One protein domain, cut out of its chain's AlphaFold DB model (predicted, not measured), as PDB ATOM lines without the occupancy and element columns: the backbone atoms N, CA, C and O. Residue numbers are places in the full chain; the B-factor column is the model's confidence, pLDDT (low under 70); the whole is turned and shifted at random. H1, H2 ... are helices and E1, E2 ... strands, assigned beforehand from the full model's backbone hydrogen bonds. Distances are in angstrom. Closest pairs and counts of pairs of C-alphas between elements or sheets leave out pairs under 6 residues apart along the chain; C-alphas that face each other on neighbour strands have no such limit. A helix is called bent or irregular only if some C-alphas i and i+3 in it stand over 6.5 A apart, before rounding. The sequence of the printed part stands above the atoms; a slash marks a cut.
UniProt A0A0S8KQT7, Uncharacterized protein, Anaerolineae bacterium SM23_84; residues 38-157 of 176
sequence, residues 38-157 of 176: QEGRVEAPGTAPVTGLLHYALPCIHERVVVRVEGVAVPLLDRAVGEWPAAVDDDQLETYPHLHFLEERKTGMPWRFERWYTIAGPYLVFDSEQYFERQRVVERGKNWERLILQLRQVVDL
ATOM      1  N   GLN A  38     -27.246   3.115 -27.602       86.38
ATOM      2  CA  GLN A  38     -25.855   2.734 -27.482       86.38
ATOM      3  C   GLN A  38     -25.745   1.333 -26.904       86.38
ATOM      4  O   GLN A  38     -26.582   0.884 -26.119       86.38
ATOM      5  N   GLU A  39     -24.681   0.646 -27.301       85.12
ATOM      6  CA  GLU A  39     -24.313  -0.637 -26.733       85.12
ATOM      7  C   GLU A  39     -23.327  -0.415 -25.586       85.12
ATOM      8  O   GLU A  39     -22.224   0.097 -25.773       85.12
ATOM      9  N   GLY A  40     -23.749  -0.787 -24.386       83.31
ATOM     10  CA  GLY A  40     -22.965  -0.734 -23.166       83.31
ATOM     11  C   GLY A  40     -22.480  -2.109 -22.723       83.31
ATOM     12  O   GLY A  40     -22.755  -3.153 -23.329       83.31
ATOM     13  N   ARG A  41     -21.763  -2.105 -21.602       84.12
ATOM     14  CA  ARG A  41     -21.348  -3.314 -20.894       84.12
ATOM     15  C   ARG A  41     -21.577  -3.168 -19.399       84.12
ATOM     16  O   ARG A  41     -21.449  -2.077 -18.851       84.12
ATOM     17  N   VAL A  42     -21.836  -4.290 -18.750       78.62
ATOM     18  CA  VAL A  42     -22.013  -4.399 -17.306       78.62
ATOM     19  C   VAL A  42     -20.919  -5.294 -16.745       78.62
ATOM     20  O   VAL A  42     -20.671  -6.390 -17.251       78.62
ATOM     21  N   GLU A  43     -20.265  -4.831 -15.687       80.50
ATOM     22  CA  GLU A  43     -19.258  -5.594 -14.957       80.50
ATOM     23  C   GLU A  43     -19.814  -5.942 -13.571       80.50
ATOM     24  O   GLU A  43     -20.237  -5.061 -12.824       80.50
ATOM     25  N   ALA A  44     -19.825  -7.233 -13.229       68.75
ATOM     26  CA  ALA A  44     -20.186  -7.711 -11.898       68.75
ATOM     27  C   ALA A  44     -19.010  -8.504 -11.295       68.75
ATOM     28  O   ALA A  44     -18.419  -9.335 -12.000       68.75
ATOM     29  N   PRO A  45     -18.653  -8.279 -10.015       67.00
ATOM     30  CA  PRO A  45     -17.532  -8.959  -9.372       67.00
ATOM     31  C   PRO A  45     -17.608 -10.483  -9.496       67.00
ATOM     32  O   PRO A  45     -18.657 -11.086  -9.290       67.00
ATOM     33  N   GLY A  46     -16.484 -11.112  -9.844       69.88
ATOM     34  CA  GLY A  46     -16.404 -12.567  -9.998       69.88
ATOM     35  C   GLY A  46     -17.039 -13.122 -11.279       69.88
ATOM     36  O   GLY A  46     -17.096 -14.339 -11.439       69.88
ATOM     37  N   THR A  47     -17.484 -12.271 -12.209       71.62
ATOM     38  CA  THR A  47     -18.055 -12.697 -13.495       71.62
ATOM     39  C   THR A  47     -17.355 -12.026 -14.675       71.62
ATOM     40  O   THR A  47     -16.768 -10.953 -14.540       71.62
ATOM     41  N   ALA A  48     -17.401 -12.659 -15.851       77.31
ATOM     42  CA  ALA A  48     -16.972 -12.007 -17.085       77.31
ATOM     43  C   ALA A  48     -17.894 -10.809 -17.407       77.31
ATOM     44  O   ALA A  48     -19.096 -10.901 -17.128       77.31
ATOM     45  N   PRO A  49     -17.378  -9.729 -18.025       81.50
ATOM     46  CA  PRO A  49     -18.204  -8.611 -18.475       81.50
ATOM     47  C   PRO A  49     -19.360  -9.081 -19.364       81.50
ATOM     48  O   PRO A  49     -19.185  -9.954 -20.216       81.50
ATOM     49  N   VAL A  50     -20.535  -8.491 -19.171       78.50
ATOM     50  CA  VAL A  50     -21.712  -8.703 -20.018       78.50
ATOM     51  C   VAL A  50     -21.799  -7.530 -20.985       78.50
ATOM     52  O   VAL A  50     -22.031  -6.403 -20.564       78.50
ATOM     53  N   THR A  51     -21.546  -7.770 -22.266       79.81
ATOM     54  CA  THR A  51     -21.634  -6.763 -23.338       79.81
ATOM     55  C   THR A  51     -22.990  -6.833 -24.028       79.81
ATOM     56  O   THR A  51     -23.674  -7.846 -23.903       79.81
ATOM     57  N   GLY A  52     -23.356  -5.802 -24.788       76.50
ATOM     58  CA  GLY A  52     -24.598  -5.791 -25.562       76.50
ATOM     59  C   GLY A  52     -25.781  -5.128 -24.858       76.50
ATOM     60  O   GLY A  52     -26.896  -5.236 -25.350       76.50
ATOM     61  N   LEU A  53     -25.556  -4.444 -23.727       83.25
ATOM     62  CA  LEU A  53     -26.600  -3.713 -23.006       83.25
ATOM     63  C   LEU A  53     -27.062  -2.508 -23.833       83.25
ATOM     64  O   LEU A  53     -26.360  -1.499 -23.904       83.25
ATOM     65  N   LEU A  54     -28.251  -2.579 -24.420       85.06
ATOM     66  CA  LEU A  54     -28.839  -1.429 -25.104       85.06
ATOM     67  C   LEU A  54     -29.370  -0.402 -24.101       85.06
ATOM     68  O   LEU A  54     -30.188  -0.749 -23.256       85.06
ATOM     69  N   HIS A  55     -28.939   0.853 -24.229       86.12
ATOM     70  CA  HIS A  55     -29.387   1.975 -23.399       86.12
ATOM     71  C   HIS A  55     -29.364   3.283 -24.197       86.12
ATOM     72  O   HIS A  55     -28.661   3.385 -25.203       86.12
ATOM     73  N   TYR A  56     -30.108   4.299 -23.762       86.50
ATOM     74  CA  TYR A  56     -29.910   5.655 -24.276       86.50
ATOM     75  C   TYR A  56     -28.851   6.372 -23.440       86.50
ATOM     76  O   TYR A  56     -28.930   6.384 -22.211       86.50
ATOM     77  N   ALA A  57     -27.895   7.017 -24.107       82.56
ATOM     78  CA  ALA A  57     -26.933   7.921 -23.475       82.56
ATOM     79  C   ALA A  57     -27.569   9.299 -23.230       82.56
ATOM     80  O   ALA A  57     -27.161  10.315 -23.793       82.56
ATOM     81  N   LEU A  58     -28.630   9.301 -22.430       81.50
ATOM     82  CA  LEU A  58     -29.378  10.477 -22.009       81.50
ATOM     83  C   LEU A  58     -29.163  10.706 -20.512       81.50
ATOM     84  O   LEU A  58     -29.041   9.720 -19.783       81.50
ATOM     85  N   PRO A  59     -29.156  11.966 -20.032       75.62
ATOM     86  CA  PRO A  59     -29.226  12.236 -18.604       75.62
ATOM     87  C   PRO A  59     -30.436  11.513 -18.003       75.62
ATOM     88  O   PRO A  59     -31.585  11.786 -18.353       75.62
ATOM     89  N   CYS A  60     -30.164  10.553 -17.126       78.19
ATOM     90  CA  CYS A  60     -31.171   9.753 -16.454       78.19
ATOM     91  C   CYS A  60     -31.163  10.085 -14.960       78.19
ATOM     92  O   CYS A  60     -30.110  10.279 -14.349       78.19
ATOM     93  N   ILE A  61     -32.355  10.179 -14.374       81.88
ATOM     94  CA  ILE A  61     -32.517  10.377 -12.924       81.88
ATOM     95  C   ILE A  61     -32.504   9.024 -12.214       81.88
ATOM     96  O   ILE A  61     -32.074   8.917 -11.066       81.88
ATOM     97  N   HIS A  62     -32.952   7.988 -12.921       79.38
ATOM     98  CA  HIS A  62     -33.006   6.642 -12.401       79.38
ATOM     99  C   HIS A  62     -32.544   5.634 -13.444       79.38
ATOM    100  O   HIS A  62     -32.941   5.692 -14.611       79.38
ATOM    101  N   GLU A  63     -31.746   4.680 -12.990       85.44
ATOM    102  CA  GLU A  63     -31.316   3.528 -13.768       85.44
ATOM    103  C   GLU A  63     -31.373   2.295 -12.873       85.44
ATOM    104  O   GLU A  63     -30.755   2.276 -11.809       85.44
ATOM    105  N   ARG A  64     -32.089   1.256 -13.298       90.00
ATOM    106  CA  ARG A  64     -32.034  -0.066 -12.677       90.00
ATOM    107  C   ARG A  64     -31.529  -1.077 -13.685       90.00
ATOM    108  O   ARG A  64     -32.047  -1.155 -14.794       90.00
ATOM    109  N   VAL A  65     -30.561  -1.888 -13.271       89.81
ATOM    110  CA  VAL A  65     -30.044  -3.008 -14.050       89.81
ATOM    111  C   VAL A  65     -30.146  -4.292 -13.238       89.81
ATOM    112  O   VAL A  65     -29.698  -4.370 -12.090       89.81
ATOM    113  N   VAL A  66     -30.730  -5.314 -13.855       91.12
ATOM    114  CA  VAL A  66     -30.825  -6.663 -13.306       91.12
ATOM    115  C   VAL A  66     -30.225  -7.641 -14.307       91.12
ATOM    116  O   VAL A  66     -30.622  -7.678 -15.469       91.12
ATOM    117  N   VAL A  67     -29.274  -8.455 -13.855       89.50
ATOM    118  CA  VAL A  67     -28.675  -9.533 -14.650       89.50
ATOM    119  C   VAL A  67     -28.995 -10.861 -13.990       89.50
ATOM    120  O   VAL A  67     -28.640 -11.091 -12.834       89.50
ATOM    121  N   ARG A  68     -29.638 -11.763 -14.727       90.31
ATOM    122  CA  ARG A  68     -29.980 -13.118 -14.274       90.31
ATOM    123  C   ARG A  68     -29.369 -14.150 -15.202       90.31
ATOM    124  O   ARG A  68     -29.224 -13.899 -16.390       90.31
ATOM    125  N   VAL A  69     -29.044 -15.318 -14.663       87.75
ATOM    126  CA  VAL A  69     -28.757 -16.508 -15.474       87.75
ATOM    127  C   VAL A  69     -30.061 -17.283 -15.621       87.75
ATOM    128  O   VAL A  69     -30.779 -17.468 -14.638       87.75
ATOM    129  N   GLU A  70     -30.378 -17.741 -16.829       86.50
ATOM    130  CA  GLU A  70     -31.566 -18.564 -17.070       86.50
ATOM    131  C   GLU A  70     -31.557 -19.802 -16.154       86.50
ATOM    132  O   GLU A  70     -30.565 -20.526 -16.061       86.50
ATOM    133  N   GLY A  71     -32.671 -20.031 -15.453       85.69
ATOM    134  CA  GLY A  71     -32.815 -21.131 -14.496       85.69
ATOM    135  C   GLY A  71     -32.198 -20.886 -13.113       85.69
ATOM    136  O   GLY A  71     -32.314 -21.755 -12.251       85.69
ATOM    137  N   VAL A  72     -31.584 -19.724 -12.862       86.62
ATOM    138  CA  VAL A  72     -31.072 -19.335 -11.537       86.62
ATOM    139  C   VAL A  72     -32.025 -18.331 -10.887       86.62
ATOM    140  O   VAL A  72     -32.367 -17.312 -11.479       86.62
ATOM    141  N   ALA A  73     -32.448 -18.617  -9.654       84.69
ATOM    142  CA  ALA A  73     -33.437 -17.796  -8.950       84.69
ATOM    143  C   ALA A  73     -32.889 -16.438  -8.472       84.69
ATOM    144  O   ALA A  73     -33.625 -15.455  -8.438       84.69
ATOM    145  N   VAL A  74     -31.609 -16.379  -8.092       88.69
ATOM    146  CA  VAL A  74     -30.971 -15.166  -7.558       88.69
ATOM    147  C   VAL A  74     -30.262 -14.416  -8.692       88.69
ATOM    148  O   VAL A  74     -29.513 -15.048  -9.444       88.69
ATOM    149  N   PRO A  75     -30.463 -13.093  -8.841       88.25
ATOM    150  CA  PRO A  75     -29.760 -12.321  -9.855       88.25
ATOM    151  C   PRO A  75     -28.251 -12.276  -9.575       88.25
ATOM    152  O   PRO A  75     -27.820 -12.176  -8.429       88.25
ATOM    153  N   LEU A  76     -27.449 -12.301 -10.642       85.25
ATOM    154  CA  LEU A  76     -26.012 -12.012 -10.572       85.25
ATOM    155  C   LEU A  76     -25.759 -10.553 -10.185       85.25
ATOM    156  O   LEU A  76     -24.755 -10.232  -9.556       85.25
ATOM    157  N   LEU A  77     -26.669  -9.674 -10.601       86.31
ATOM    158  CA  LEU A  77     -26.631  -8.249 -10.333       86.31
ATOM    159  C   LEU A  77     -28.066  -7.733 -10.224       86.31
ATOM    160  O   LEU A  77     -28.876  -8.022 -11.097       86.31
ATOM    161  N   ASP A  78     -28.359  -6.964  -9.185       90.50
ATOM    162  CA  ASP A  78     -29.561  -6.133  -9.079       90.50
ATOM    163  C   ASP A  78     -29.121  -4.807  -8.463       90.50
ATOM    164  O   ASP A  78     -28.644  -4.764  -7.323       90.50
ATOM    165  N   ARG A  79     -29.146  -3.743  -9.264       85.25
ATOM    166  CA  ARG A  79     -28.693  -2.414  -8.859       85.25
ATOM    167  C   ARG A  79     -29.654  -1.372  -9.378       85.25
ATOM    168  O   ARG A  79     -30.004  -1.398 -10.549       85.25
ATOM    169  N   ALA A  80     -29.998  -0.434  -8.508       84.12
ATOM    170  CA  ALA A  80     -30.665   0.803  -8.860       84.12
ATOM    171  C   ALA A  80     -29.767   1.980  -8.463       84.12
ATOM    172  O   ALA A  80     -29.103   1.934  -7.424       84.12
ATOM    173  N   VAL A  81     -29.740   3.014  -9.296       81.00
ATOM    174  CA  VAL A  81     -29.058   4.285  -9.043       81.00
ATOM    175  C   VAL A  81     -30.107   5.387  -8.978       81.00
ATOM    176  O   VAL A  81     -31.013   5.435  -9.808       81.00
ATOM    177  N   GLY A  82     -29.961   6.279  -7.998       79.06
ATOM    178  CA  GLY A  82     -30.878   7.394  -7.782       79.06
ATOM    179  C   GLY A  82     -32.175   6.992  -7.079       79.06
ATOM    180  O   GLY A  82     -32.355   5.854  -6.645       79.06
ATOM    181  N   GLU A  83     -33.081   7.956  -6.968       82.12
ATOM    182  CA  GLU A  83     -34.412   7.777  -6.390       82.12
ATOM    183  C   GLU A  83     -35.458   7.851  -7.502       82.12
ATOM    184  O   GLU A  83     -35.322   8.624  -8.452       82.12
ATOM    185  N   TRP A  84     -36.490   7.015  -7.403       85.19
ATOM    186  CA  TRP A  84     -37.583   7.021  -8.367       85.19
ATOM    187  C   TRP A  84     -38.336   8.360  -8.283       85.19
ATOM    188  O   TRP A  84     -38.664   8.787  -7.170       85.19
ATOM    189  N   PRO A  85     -38.618   9.049  -9.405       87.88
ATOM    190  CA  PRO A  85     -39.325  10.323  -9.343       87.88
ATOM    191  C   PRO A  85     -40.716  10.148  -8.728       87.88
ATOM    192  O   PRO A  85     -41.490   9.310  -9.178       87.88
ATOM    193  N   ALA A  86     -41.077  10.991  -7.758       87.06
ATOM    194  CA  ALA A  86     -42.380  10.918  -7.083       87.06
ATOM    195  C   ALA A  86     -43.586  11.107  -8.027       87.06
ATOM    196  O   ALA A  86     -44.707  10.746  -7.682       87.06
ATOM    197  N   ALA A  87     -43.362  11.691  -9.207       84.56
ATOM    198  CA  ALA A  87     -44.378  11.876 -10.239       84.56
ATOM    199  C   ALA A  87     -44.610  10.628 -11.112       84.56
ATOM    200  O   ALA A  87     -45.524  10.630 -11.933       84.56
ATOM    201  N   VAL A  88     -43.784   9.591 -10.965       88.38
ATOM    202  CA  VAL A  88     -43.933   8.325 -11.678       88.38
ATOM    203  C   VAL A  88     -44.301   7.266 -10.648       88.38
ATOM    204  O   VAL A  88     -43.510   6.958  -9.768       88.38
ATOM    205  N   ASP A  89     -45.495   6.698 -10.741       85.69
ATOM    206  CA  ASP A  89     -45.891   5.565  -9.901       85.69
ATOM    207  C   ASP A  89     -45.596   4.261 -10.654       85.69
ATOM    208  O   ASP A  89     -46.099   4.056 -11.762       85.69
ATOM    209  N   ASP A  90     -44.738   3.412 -10.081       82.12
ATOM    210  CA  ASP A  90     -44.328   2.151 -10.706       82.12
ATOM    211  C   ASP A  90     -45.528   1.216 -10.908       82.12
ATOM    212  O   ASP A  90     -45.722   0.663 -11.990       82.12
ATOM    213  N   ASP A  91     -46.409   1.141  -9.906       86.12
ATOM    214  CA  ASP A  91     -47.570   0.249  -9.918       86.12
ATOM    215  C   ASP A  91     -48.623   0.672 -10.960       86.12
ATOM    216  O   ASP A  91     -49.496  -0.113 -11.332       86.12
ATOM    217  N   GLN A  92     -48.549   1.911 -11.457       85.19
ATOM    218  CA  GLN A  92     -49.487   2.469 -12.434       85.19
ATOM    219  C   GLN A  92     -48.899   2.600 -13.839       85.19
ATOM    220  O   GLN A  92     -49.584   3.113 -14.730       85.19
ATOM    221  N   LEU A  93     -47.668   2.137 -14.085       87.38
ATOM    222  CA  LEU A  93     -47.024   2.310 -15.389       87.38
ATOM    223  C   LEU A  93     -47.832   1.762 -16.567       87.38
ATOM    224  O   LEU A  93     -47.834   2.359 -17.642       87.38
ATOM    225  N   GLU A  94     -48.572   0.677 -16.352       84.31
ATOM    226  CA  GLU A  94     -49.421   0.058 -17.374       84.31
ATOM    227  C   GLU A  94     -50.571   0.963 -17.845       84.31
ATOM    228  O   GLU A  94     -51.135   0.750 -18.919       84.31
ATOM    229  N   THR A  95     -50.924   1.983 -17.058       87.00
ATOM    230  CA  THR A  95     -52.005   2.927 -17.375       87.00
ATOM    231  C   THR A  95     -51.551   4.078 -18.269       87.00
ATOM    232  O   THR A  95     -52.386   4.754 -18.878       87.00
ATOM    233  N   TYR A  96     -50.239   4.297 -18.380       90.06
ATOM    234  CA  TYR A  96     -49.681   5.352 -19.212       90.06
ATOM    235  C   TYR A  96     -49.582   4.934 -20.688       90.06
ATOM    236  O   TYR A  96     -49.448   3.747 -21.014       90.06
ATOM    237  N   PRO A  97     -49.602   5.914 -21.614       89.19
ATOM    238  CA  PRO A  97     -49.321   5.658 -23.018       89.19
ATOM    239  C   PRO A  97     -47.950   5.001 -23.185       89.19
ATOM    240  O   PRO A  97     -46.949   5.517 -22.674       89.19
ATOM    241  N   HIS A  98     -47.897   3.898 -23.934       92.19
ATOM    242  CA  HIS A  98     -46.647   3.193 -24.181       92.19
ATOM    243  C   HIS A  98     -46.507   2.635 -25.601       92.19
ATOM    244  O   HIS A  98     -47.485   2.377 -26.305       92.19
ATOM    245  N   LEU A  99     -45.256   2.423 -26.010       91.38
ATOM    246  CA  LEU A  99     -44.876   1.647 -27.188       91.38
ATOM    247  C   LEU A  99     -44.149   0.387 -26.751       91.38
ATOM    248  O   LEU A  99     -43.298   0.441 -25.868       91.38
ATOM    249  N   HIS A 100     -44.422  -0.714 -27.439       90.00
ATOM    250  CA  HIS A 100     -43.736  -1.981 -27.237       90.00
ATOM    251  C   HIS A 100     -43.101  -2.448 -28.551       90.00
ATOM    252  O   HIS A 100     -43.755  -2.499 -29.596       90.00
ATOM    253  N   PHE A 101     -41.819  -2.797 -28.495       85.00
ATOM    254  CA  PHE A 101     -41.084  -3.405 -29.595       85.00
ATOM    255  C   PHE A 101     -40.572  -4.776 -29.194       85.00
ATOM    256  O   PHE A 101     -39.840  -4.894 -28.219       85.00
ATOM    257  N   LEU A 102     -40.847  -5.757 -30.045       83.62
ATOM    258  CA  LEU A 102     -40.194  -7.055 -30.045       83.62
ATOM    259  C   LEU A 102     -39.341  -7.146 -31.314       83.62
ATOM    260  O   LEU A 102     -39.876  -7.089 -32.424       83.62
ATOM    261  N   GLU A 103     -38.023  -7.243 -31.169       77.81
ATOM    262  CA  GLU A 103     -37.102  -7.334 -32.304       77.81
ATOM    263  C   GLU A 103     -36.254  -8.604 -32.206       77.81
ATOM    264  O   GLU A 103     -35.711  -8.948 -31.156       77.81
ATOM    265  N   GLU A 104     -36.153  -9.304 -33.337       72.75
ATOM    266  CA  GLU A 104     -35.283 -10.462 -33.519       72.75
ATOM    267  C   GLU A 104     -34.208 -10.096 -34.549       72.75
ATOM    268  O   GLU A 104     -34.520  -9.756 -35.698       72.75
ATOM    269  N   ARG A 105     -32.929 -10.147 -34.159       64.69
ATOM    270  CA  ARG A 105     -31.809  -9.879 -35.078       64.69
ATOM    271  C   ARG A 105     -31.178 -11.179 -35.560       64.69
ATOM    272  O   ARG A 105     -30.816 -12.040 -34.772       64.69
ATOM    273  N   LYS A 106     -31.022 -11.303 -36.884       53.72
ATOM    274  CA  LYS A 106     -30.556 -12.530 -37.564       53.72
ATOM    275  C   LYS A 106     -29.036 -12.658 -37.733       53.72
ATOM    276  O   LYS A 106     -28.581 -13.614 -38.355       53.72
ATOM    277  N   THR A 107     -28.226 -11.722 -37.241       43.16
ATOM    278  CA  THR A 107     -26.780 -11.720 -37.521       43.16
ATOM    279  C   THR A 107     -25.957 -12.251 -36.351       43.16
ATOM    280  O   THR A 107     -25.679 -11.526 -35.403       43.16
ATOM    281  N   GLY A 108     -25.528 -13.512 -36.480       49.44
ATOM    282  CA  GLY A 108     -24.375 -14.103 -35.782       49.44
ATOM    283  C   GLY A 108     -24.580 -14.501 -34.323       49.44
ATOM    284  O   GLY A 108     -23.638 -14.948 -33.677       49.44
ATOM    285  N   MET A 109     -25.784 -14.310 -33.796       44.09
ATOM    286  CA  MET A 109     -26.033 -14.358 -32.367       44.09
ATOM    287  C   MET A 109     -27.579 -14.485 -32.203       44.09
ATOM    288  O   MET A 109     -28.291 -13.807 -32.948       44.09
ATOM    289  N   PRO A 110     -28.141 -15.378 -31.358       45.44
ATOM    290  CA  PRO A 110     -29.596 -15.533 -31.209       45.44
ATOM    291  C   PRO A 110     -30.151 -14.543 -30.178       45.44
ATOM    292  O   PRO A 110     -29.901 -14.706 -28.989       45.44
ATOM    293  N   TRP A 111     -30.898 -13.522 -30.616       67.06
ATOM    294  CA  TRP A 111     -31.379 -12.475 -29.704       67.06
ATOM    295  C   TRP A 111     -32.804 -12.070 -30.000       67.06
ATOM    296  O   TRP A 111     -33.095 -11.466 -31.035       67.06
ATOM    297  N   ARG A 112     -33.660 -12.377 -29.028       74.50
ATOM    298  CA  ARG A 112     -34.922 -11.695 -28.791       74.50
ATOM    299  C   ARG A 112     -34.628 -10.569 -27.811       74.50
ATOM    300  O   ARG A 112     -34.031 -10.816 -26.763       74.50
ATOM    301  N   PHE A 113     -35.042  -9.358 -28.139       82.44
ATOM    302  CA  PHE A 113     -35.101  -8.297 -27.148       82.44
ATOM    303  C   PHE A 113     -36.423  -7.557 -27.239       82.44
ATOM    304  O   PHE A 113     -37.012  -7.401 -28.315       82.44
ATOM    305  N   GLU A 114     -36.871  -7.124 -26.074       88.69
ATOM    306  CA  GLU A 114     -38.108  -6.399 -25.870       88.69
ATOM    307  C   GLU A 114     -37.779  -5.012 -25.334       88.69
ATOM    308  O   GLU A 114     -36.839  -4.841 -24.555       88.69
ATOM    309  N   ARG A 115     -38.497  -4.002 -25.823       90.62
ATOM    310  CA  ARG A 115     -38.358  -2.614 -25.377       90.62
ATOM    311  C   ARG A 115     -39.723  -2.006 -25.146       90.62
ATOM    312  O   ARG A 115     -40.564  -2.060 -26.047       90.62
ATOM    313  N   TRP A 116     -39.875  -1.337 -24.019       92.75
ATOM    314  CA  TRP A 116     -41.043  -0.548 -23.678       92.75
ATOM    315  C   TRP A 116     -40.640   0.912 -23.525       92.75
ATOM    316  O   TRP A 116     -39.586   1.234 -22.982       92.75
ATOM    317  N   TYR A 117     -41.478   1.792 -24.056       93.19
ATOM    318  CA  TYR A 117     -41.340   3.235 -23.933       93.19
ATOM    319  C   TYR A 117     -42.638   3.759 -23.363       93.19
ATOM    320  O   TYR A 117     -43.643   3.707 -24.066       93.19
ATOM    321  N   THR A 118     -42.617   4.273 -22.144       94.44
ATOM    322  CA  THR A 118     -43.805   4.775 -21.451       94.44
ATOM    323  C   THR A 118     -43.607   6.242 -21.110       94.44
ATOM    324  O   THR A 118     -42.541   6.619 -20.625       94.44
ATOM    325  N   ILE A 119     -44.613   7.083 -21.363       93.62
ATOM    326  CA  ILE A 119     -44.561   8.503 -20.983       93.62
ATOM    327  C   ILE A 119     -45.421   8.742 -19.742       93.62
ATOM    328  O   ILE A 119     -46.646   8.646 -19.812       93.62
ATOM    329  N   ALA A 120     -44.779   9.133 -18.640       92.69
ATOM    330  CA  ALA A 120     -45.425   9.497 -17.381       92.69
ATOM    331  C   ALA A 120     -45.099  10.958 -17.025       92.69
ATOM    332  O   ALA A 120     -43.998  11.277 -16.577       92.69
ATOM    333  N   GLY A 121     -46.046  11.873 -17.266       90.69
ATOM    334  CA  GLY A 121     -45.796  13.316 -17.153       90.69
ATOM    335  C   GLY A 121     -44.679  13.770 -18.113       90.69
ATOM    336  O   GLY A 121     -44.780  13.477 -19.307       90.69
ATOM    337  N   PRO A 122     -43.616  14.443 -17.630       90.62
ATOM    338  CA  PRO A 122     -42.470  14.828 -18.457       90.62
ATOM    339  C   PRO A 122     -41.418  13.716 -18.607       90.62
ATOM    340  O   PRO A 122     -40.388  13.930 -19.248       90.62
ATOM    341  N   TYR A 123     -41.631  12.545 -18.002       92.31
ATOM    342  CA  TYR A 123     -40.640  11.476 -17.974       92.31
ATOM    343  C   TYR A 123     -40.879  10.449 -19.077       92.31
ATOM    344  O   TYR A 123     -42.003   9.986 -19.284       92.31
ATOM    345  N   LEU A 124     -39.794  10.037 -19.728       92.69
ATOM    346  CA  LEU A 124     -39.736   8.792 -20.483       92.69
ATOM    347  C   LEU A 124     -39.210   7.689 -19.569       92.69
ATOM    348  O   LEU A 124     -38.082   7.770 -19.087       92.69
ATOM    349  N   VAL A 125     -39.996   6.633 -19.406       93.81
ATOM    350  CA  VAL A 125     -39.533   5.355 -18.867       93.81
ATOM    351  C   VAL A 125     -39.197   4.443 -20.042       93.81
ATOM    352  O   VAL A 125     -40.063   4.115 -20.854       93.81
ATOM    353  N   PHE A 126     -37.924   4.080 -20.158       93.06
ATOM    354  CA  PHE A 126     -37.422   3.108 -21.119       93.06
ATOM    355  C   PHE A 126     -37.078   1.814 -20.390       93.06
ATOM    356  O   PHE A 126     -36.114   1.778 -19.624       93.06
ATOM    357  N   ASP A 127     -37.828   0.757 -20.679       92.69
ATOM    358  CA  ASP A 127     -37.533  -0.586 -20.195       92.69
ATOM    359  C   ASP A 127     -37.035  -1.447 -21.346       92.69
ATOM    360  O   ASP A 127     -37.544  -1.382 -22.466       92.69
ATOM    361  N   SER A 128     -36.043  -2.284 -21.078       90.56
ATOM    362  CA  SER A 128     -35.620  -3.307 -22.019       90.56
ATOM    363  C   SER A 128     -35.322  -4.616 -21.321       90.56
ATOM    364  O   SER A 128     -34.698  -4.645 -20.262       90.56
ATOM    365  N   GLU A 129     -35.737  -5.701 -21.962       91.62
ATOM    366  CA  GLU A 129     -35.366  -7.057 -21.593       91.62
ATOM    367  C   GLU A 129     -34.639  -7.700 -22.769       91.62
ATOM    368  O   GLU A 129     -35.102  -7.684 -23.910       91.62
ATOM    369  N   GLN A 130     -33.454  -8.226 -22.501       88.00
ATOM    370  CA  GLN A 130     -32.514  -8.660 -23.519       88.00
ATOM    371  C   GLN A 130     -31.965 -10.043 -23.124       88.00
ATOM    372  O   GLN A 130     -31.572 -10.260 -21.977       88.00
ATOM    373  N   TYR A 131     -31.949 -10.988 -24.066       87.19
ATOM    374  CA  TYR A 131     -31.574 -12.388 -23.818       87.19
ATOM    375  C   TYR A 131     -30.242 -12.738 -24.478       87.19
ATOM    376  O   TYR A 131     -30.187 -12.807 -25.700       87.19
ATOM    377  N   PHE A 132     -29.207 -13.018 -23.678       80.44
ATOM    378  CA  PHE A 132     -27.823 -13.235 -24.109       80.44
ATOM    379  C   PHE A 132     -27.415 -14.691 -24.007       80.44
ATOM    380  O   PHE A 132     -27.771 -15.346 -23.041       80.44
ATOM    381  N   GLU A 133     -26.578 -15.181 -24.922       81.44
ATOM    382  CA  GLU A 133     -25.801 -16.407 -24.706       81.44
ATOM    383  C   GLU A 133     -24.319 -16.045 -24.585       81.44
ATOM    384  O   GLU A 133     -23.771 -15.355 -25.446       81.44
ATOM    385  N   ARG A 134     -23.644 -16.513 -23.530       78.44
ATOM    386  CA  ARG A 134     -22.192 -16.340 -23.378       78.44
ATOM    387  C   ARG A 134     -21.492 -17.647 -23.075       78.44
ATOM    388  O   ARG A 134     -22.073 -18.555 -22.484       78.44
ATOM    389  N   GLN A 135     -20.223 -17.719 -23.460       76.19
ATOM    390  CA  GLN A 135     -19.402 -18.893 -23.219       76.19
ATOM    391  C   GLN A 135     -19.094 -19.045 -21.722       76.19
ATOM    392  O   GLN A 135     -18.656 -18.095 -21.072       76.19
ATOM    393  N   ARG A 136     -19.289 -20.246 -21.173       74.69
ATOM    394  CA  ARG A 136     -18.794 -20.627 -19.846       74.69
ATOM    395  C   ARG A 136     -17.337 -21.055 -19.958       74.69
ATOM    396  O   ARG A 136     -17.001 -21.917 -20.763       74.69
ATOM    397  N   VAL A 137     -16.485 -20.470 -19.119       65.75
ATOM    398  CA  VAL A 137     -15.039 -20.757 -19.095       65.75
ATOM    399  C   VAL A 137     -14.722 -22.077 -18.371       65.75
ATOM    400  O   VAL A 137     -13.608 -22.581 -18.477       65.75
ATOM    401  N   VAL A 138     -15.681 -22.680 -17.658       65.38
ATOM    402  CA  VAL A 138     -15.414 -23.804 -16.749       65.38
ATOM    403  C   VAL A 138     -16.291 -25.022 -17.076       65.38
ATOM    404  O   VAL A 138     -17.510 -24.904 -17.170       65.38
ATOM    405  N   GLU A 139     -15.608 -26.170 -17.186       54.06
ATOM    406  CA  GLU A 139     -16.074 -27.567 -17.288       54.06
ATOM    407  C   GLU A 139     -16.554 -28.126 -18.643       54.06
ATOM    408  O   GLU A 139     -17.290 -27.513 -19.406       54.06
ATOM    409  N   ARG A 140     -16.121 -29.370 -18.919       56.84
ATOM    410  CA  ARG A 140     -16.530 -30.196 -20.070       56.84
ATOM    411  C   ARG A 140     -18.062 -30.320 -20.109       56.84
ATOM    412  O   ARG A 140     -18.626 -31.055 -19.305       56.84
ATOM    413  N   GLY A 141     -18.720 -29.680 -21.076       68.50
ATOM    414  CA  GLY A 141     -20.168 -29.806 -21.269       68.50
ATOM    415  C   GLY A 141     -20.761 -28.745 -22.196       68.50
ATOM    416  O   GLY A 141     -20.111 -28.293 -23.137       68.50
ATOM    417  N   LYS A 142     -22.024 -28.355 -21.954       61.94
ATOM    418  CA  LYS A 142     -22.598 -27.147 -22.568       61.94
ATOM    419  C   LYS A 142     -21.780 -25.945 -22.094       61.94
ATOM    420  O   LYS A 142     -21.958 -25.470 -20.979       61.94
ATOM    421  N   ASN A 143     -20.922 -25.444 -22.973       77.81
ATOM    422  CA  ASN A 143     -20.033 -24.317 -22.692       77.81
ATOM    423  C   ASN A 143     -20.734 -22.967 -22.857       77.81
ATOM    424  O   ASN A 143     -20.076 -21.991 -23.189       77.81
ATOM    425  N   TRP A 144     -22.054 -22.903 -22.693       79.50
ATOM    426  CA  TRP A 144     -22.821 -21.677 -22.868       79.50
ATOM    427  C   TRP A 144     -23.842 -21.552 -21.746       79.50
ATOM    428  O   TRP A 144     -24.458 -22.544 -21.353       79.50
ATOM    429  N   GLU A 145     -24.018 -20.340 -21.243       83.25
ATOM    430  CA  GLU A 145     -25.122 -19.985 -20.358       83.25
ATOM    431  C   GLU A 145     -25.923 -18.845 -20.966       83.25
ATOM    432  O   GLU A 145     -25.372 -18.011 -21.693       83.25
ATOM    433  N   ARG A 146     -27.221 -18.823 -20.659       86.69
ATOM    434  CA  ARG A 146     -28.087 -17.729 -21.068       86.69
ATOM    435  C   ARG A 146     -28.199 -16.702 -19.959       86.69
ATOM    436  O   ARG A 146     -28.400 -17.078 -18.804       86.69
ATOM    437  N   LEU A 147     -28.086 -15.431 -20.310       87.06
ATOM    438  CA  LEU A 147     -28.332 -14.315 -19.415       87.06
ATOM    439  C   LEU A 147     -29.606 -13.594 -19.831       87.06
ATOM    440  O   LEU A 147     -29.892 -13.455 -21.015       87.06
ATOM    441  N   ILE A 148     -30.337 -13.106 -18.844       90.31
ATOM    442  CA  ILE A 148     -31.467 -12.205 -19.025       90.31
ATOM    443  C   ILE A 148     -31.044 -10.881 -18.404       90.31
ATOM    444  O   ILE A 148     -30.695 -10.829 -17.221       90.31
ATOM    445  N   LEU A 149     -31.021  -9.839 -19.225       88.69
ATOM    446  CA  LEU A 149     -30.631  -8.493 -18.847       88.69
ATOM    447  C   LEU A 149     -31.869  -7.613 -18.888       88.69
ATOM    448  O   LEU A 149     -32.485  -7.468 -19.942       88.69
ATOM    449  N   GLN A 150     -32.224  -7.044 -17.748       91.75
ATOM    450  CA  GLN A 150     -33.318  -6.096 -17.634       91.75
ATOM    451  C   GLN A 150     -32.723  -4.738 -17.286       91.75
ATOM    452  O   GLN A 150     -31.984  -4.618 -16.308       91.75
ATOM    453  N   LEU A 151     -33.024  -3.733 -18.098       91.50
ATOM    454  CA  LEU A 151     -32.638  -2.347 -17.875       91.50
ATOM    455  C   LEU A 151     -33.894  -1.492 -17.834       91.50
ATOM    456  O   LEU A 151     -34.737  -1.613 -18.715       91.50
ATOM    457  N   ARG A 152     -33.947  -0.590 -16.863       92.38
ATOM    458  CA  ARG A 152     -34.982   0.425 -16.718       92.38
ATOM    459  C   ARG A 152     -34.327   1.784 -16.551       92.38
ATOM    460  O   ARG A 152     -33.577   1.977 -15.598       92.38
ATOM    461  N   GLN A 153     -34.585   2.708 -17.469       91.62
ATOM    462  CA  GLN A 153     -34.069   4.078 -17.444       91.62
ATOM    463  C   GLN A 153     -35.227   5.071 -17.359       91.62
ATOM    464  O   GLN A 153     -36.186   4.966 -18.120       91.62
ATOM    465  N   VAL A 154     -35.113   6.065 -16.478       92.00
ATOM    466  CA  VAL A 154     -36.041   7.201 -16.424       92.00
ATOM    467  C   VAL A 154     -35.319   8.463 -16.857       92.00
ATOM    468  O   VAL A 154     -34.370   8.910 -16.205       92.00
ATOM    469  N   VAL A 155     -35.788   9.033 -17.959       90.00
ATOM    470  CA  VAL A 155     -35.250  10.247 -18.566       90.00
ATOM    471  C   VAL A 155     -36.233  11.382 -18.329       90.00
ATOM    472  O   VAL A 155     -37.409  11.272 -18.670       90.00
ATOM    473  N   ASP A 156     -35.749  12.482 -17.761       88.94
ATOM    474  CA  ASP A 156     -36.513  13.721 -17.655       88.94
ATOM    475  C   ASP A 156     -36.405  14.501 -18.965       88.94
ATOM    476  O   ASP A 156     -35.358  15.071 -19.277       88.94
ATOM    477  N   LEU A 157     -37.487  14.518 -19.742       87.44
ATOM    478  CA  LEU A 157     -37.518  15.218 -21.025       87.44
ATOM    479  C   LEU A 157     -37.723  16.728 -20.861       87.44
ATOM    480  O   LEU A 157     -37.535  17.472 -21.819       87.44
TER     481      LEU A 157
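Overview. This is residues 38 to 157 of the 176 residues of an uncharacterized protein of Anaerolineae bacterium SM23_84 (UniProt A0A0S8KQT7). One twisted sheet of six strands makes a wide slab, and the small hairpin of E1 and E2 lies over one face of it, near its inner strands E7 and E8, as a small second layer with its strands crossed to those beneath. The long hairpin of E7 and E8 runs through the slab along the longest axis, while the short helix H1 only grazes the sheet near E6. The printed part has 120 residues, with eight named strands and one named helix in the order E1 E2 E3 E4 H1 E5 E6 E7 E8, and its class is mostly strand. The large sheet runs E4, E3, E8, E7, E6, E5, antiparallel throughout. The whole is compact, with a radius of gyration of the C-alphas of 15.7 A, and elongated, spanning 52 by 31 by 25 A.

Along the chain. E1, residues 38 to 43, begins at C-alpha 38 (-25.855, 2.734, -27.482), and E2 holds residues 50 to 56. E3, residues 60 to 69, is 26.4 A from first to last C-alpha, and E4 holds residues 77 to 81. H1, residues 90 to 95, is irregular: C-alphas 91 and 94 are 7.7 A apart. E5, residues 98 to 105, is 22.6 A long, and E6, residues 111 to 120, is 28.8 A. E7, residues 123 to 135, is 37.4 A and begins at C-alpha 123 (-40.640, 11.476, -17.974). E8, residues 144 to 156, is 38.3 A and ends at C-alpha 156 (-36.513, 13.721, -17.655).

Arrangement. E8 and E7 form an antiparallel hairpin, with N 128 and O 151 at 2.8 A. Beside E8 is E3, with N 66 and O 150 at 2.8 A, and then the edge strand E4, with N 65 and O 79 at 2.8 A. Beside E7 is E6, with N 116 and O 127 at 2.8 A, and then the other edge strand, E5, with N 101 and O 115 at 2.8 A. E5 to E8 form a meander, each strand the antiparallel neighbour of the one before. The hairpin E1 and E2, with N 40 and O 53 at 2.7 A, forms a sandwich with the large sheet, two sheets face to face, 8.8 A centre to centre where they face, the strands at 42 degrees. The closest C-alphas of E2 and E8 are those of Leu 53 and Leu 149, 7.5 A apart. E1 and E8 are apart. The closest C-alphas of H1 and E6 are those of Leu 93 and Thr 118, 7.3 A apart. In H1, 0 of 2 O i to N i+4 pairs are within hydrogen-bond range, and 2 of 3 O i to N i+3 pairs.

Size, cuts and confidence. The C-alphas farthest apart, those of Gly 121 and Arg 140, are 52.5 A apart. The printed part has no cut and no long link. Confidence is under 70 at residues 44 to 46, 105 to 111 and 137 to 142.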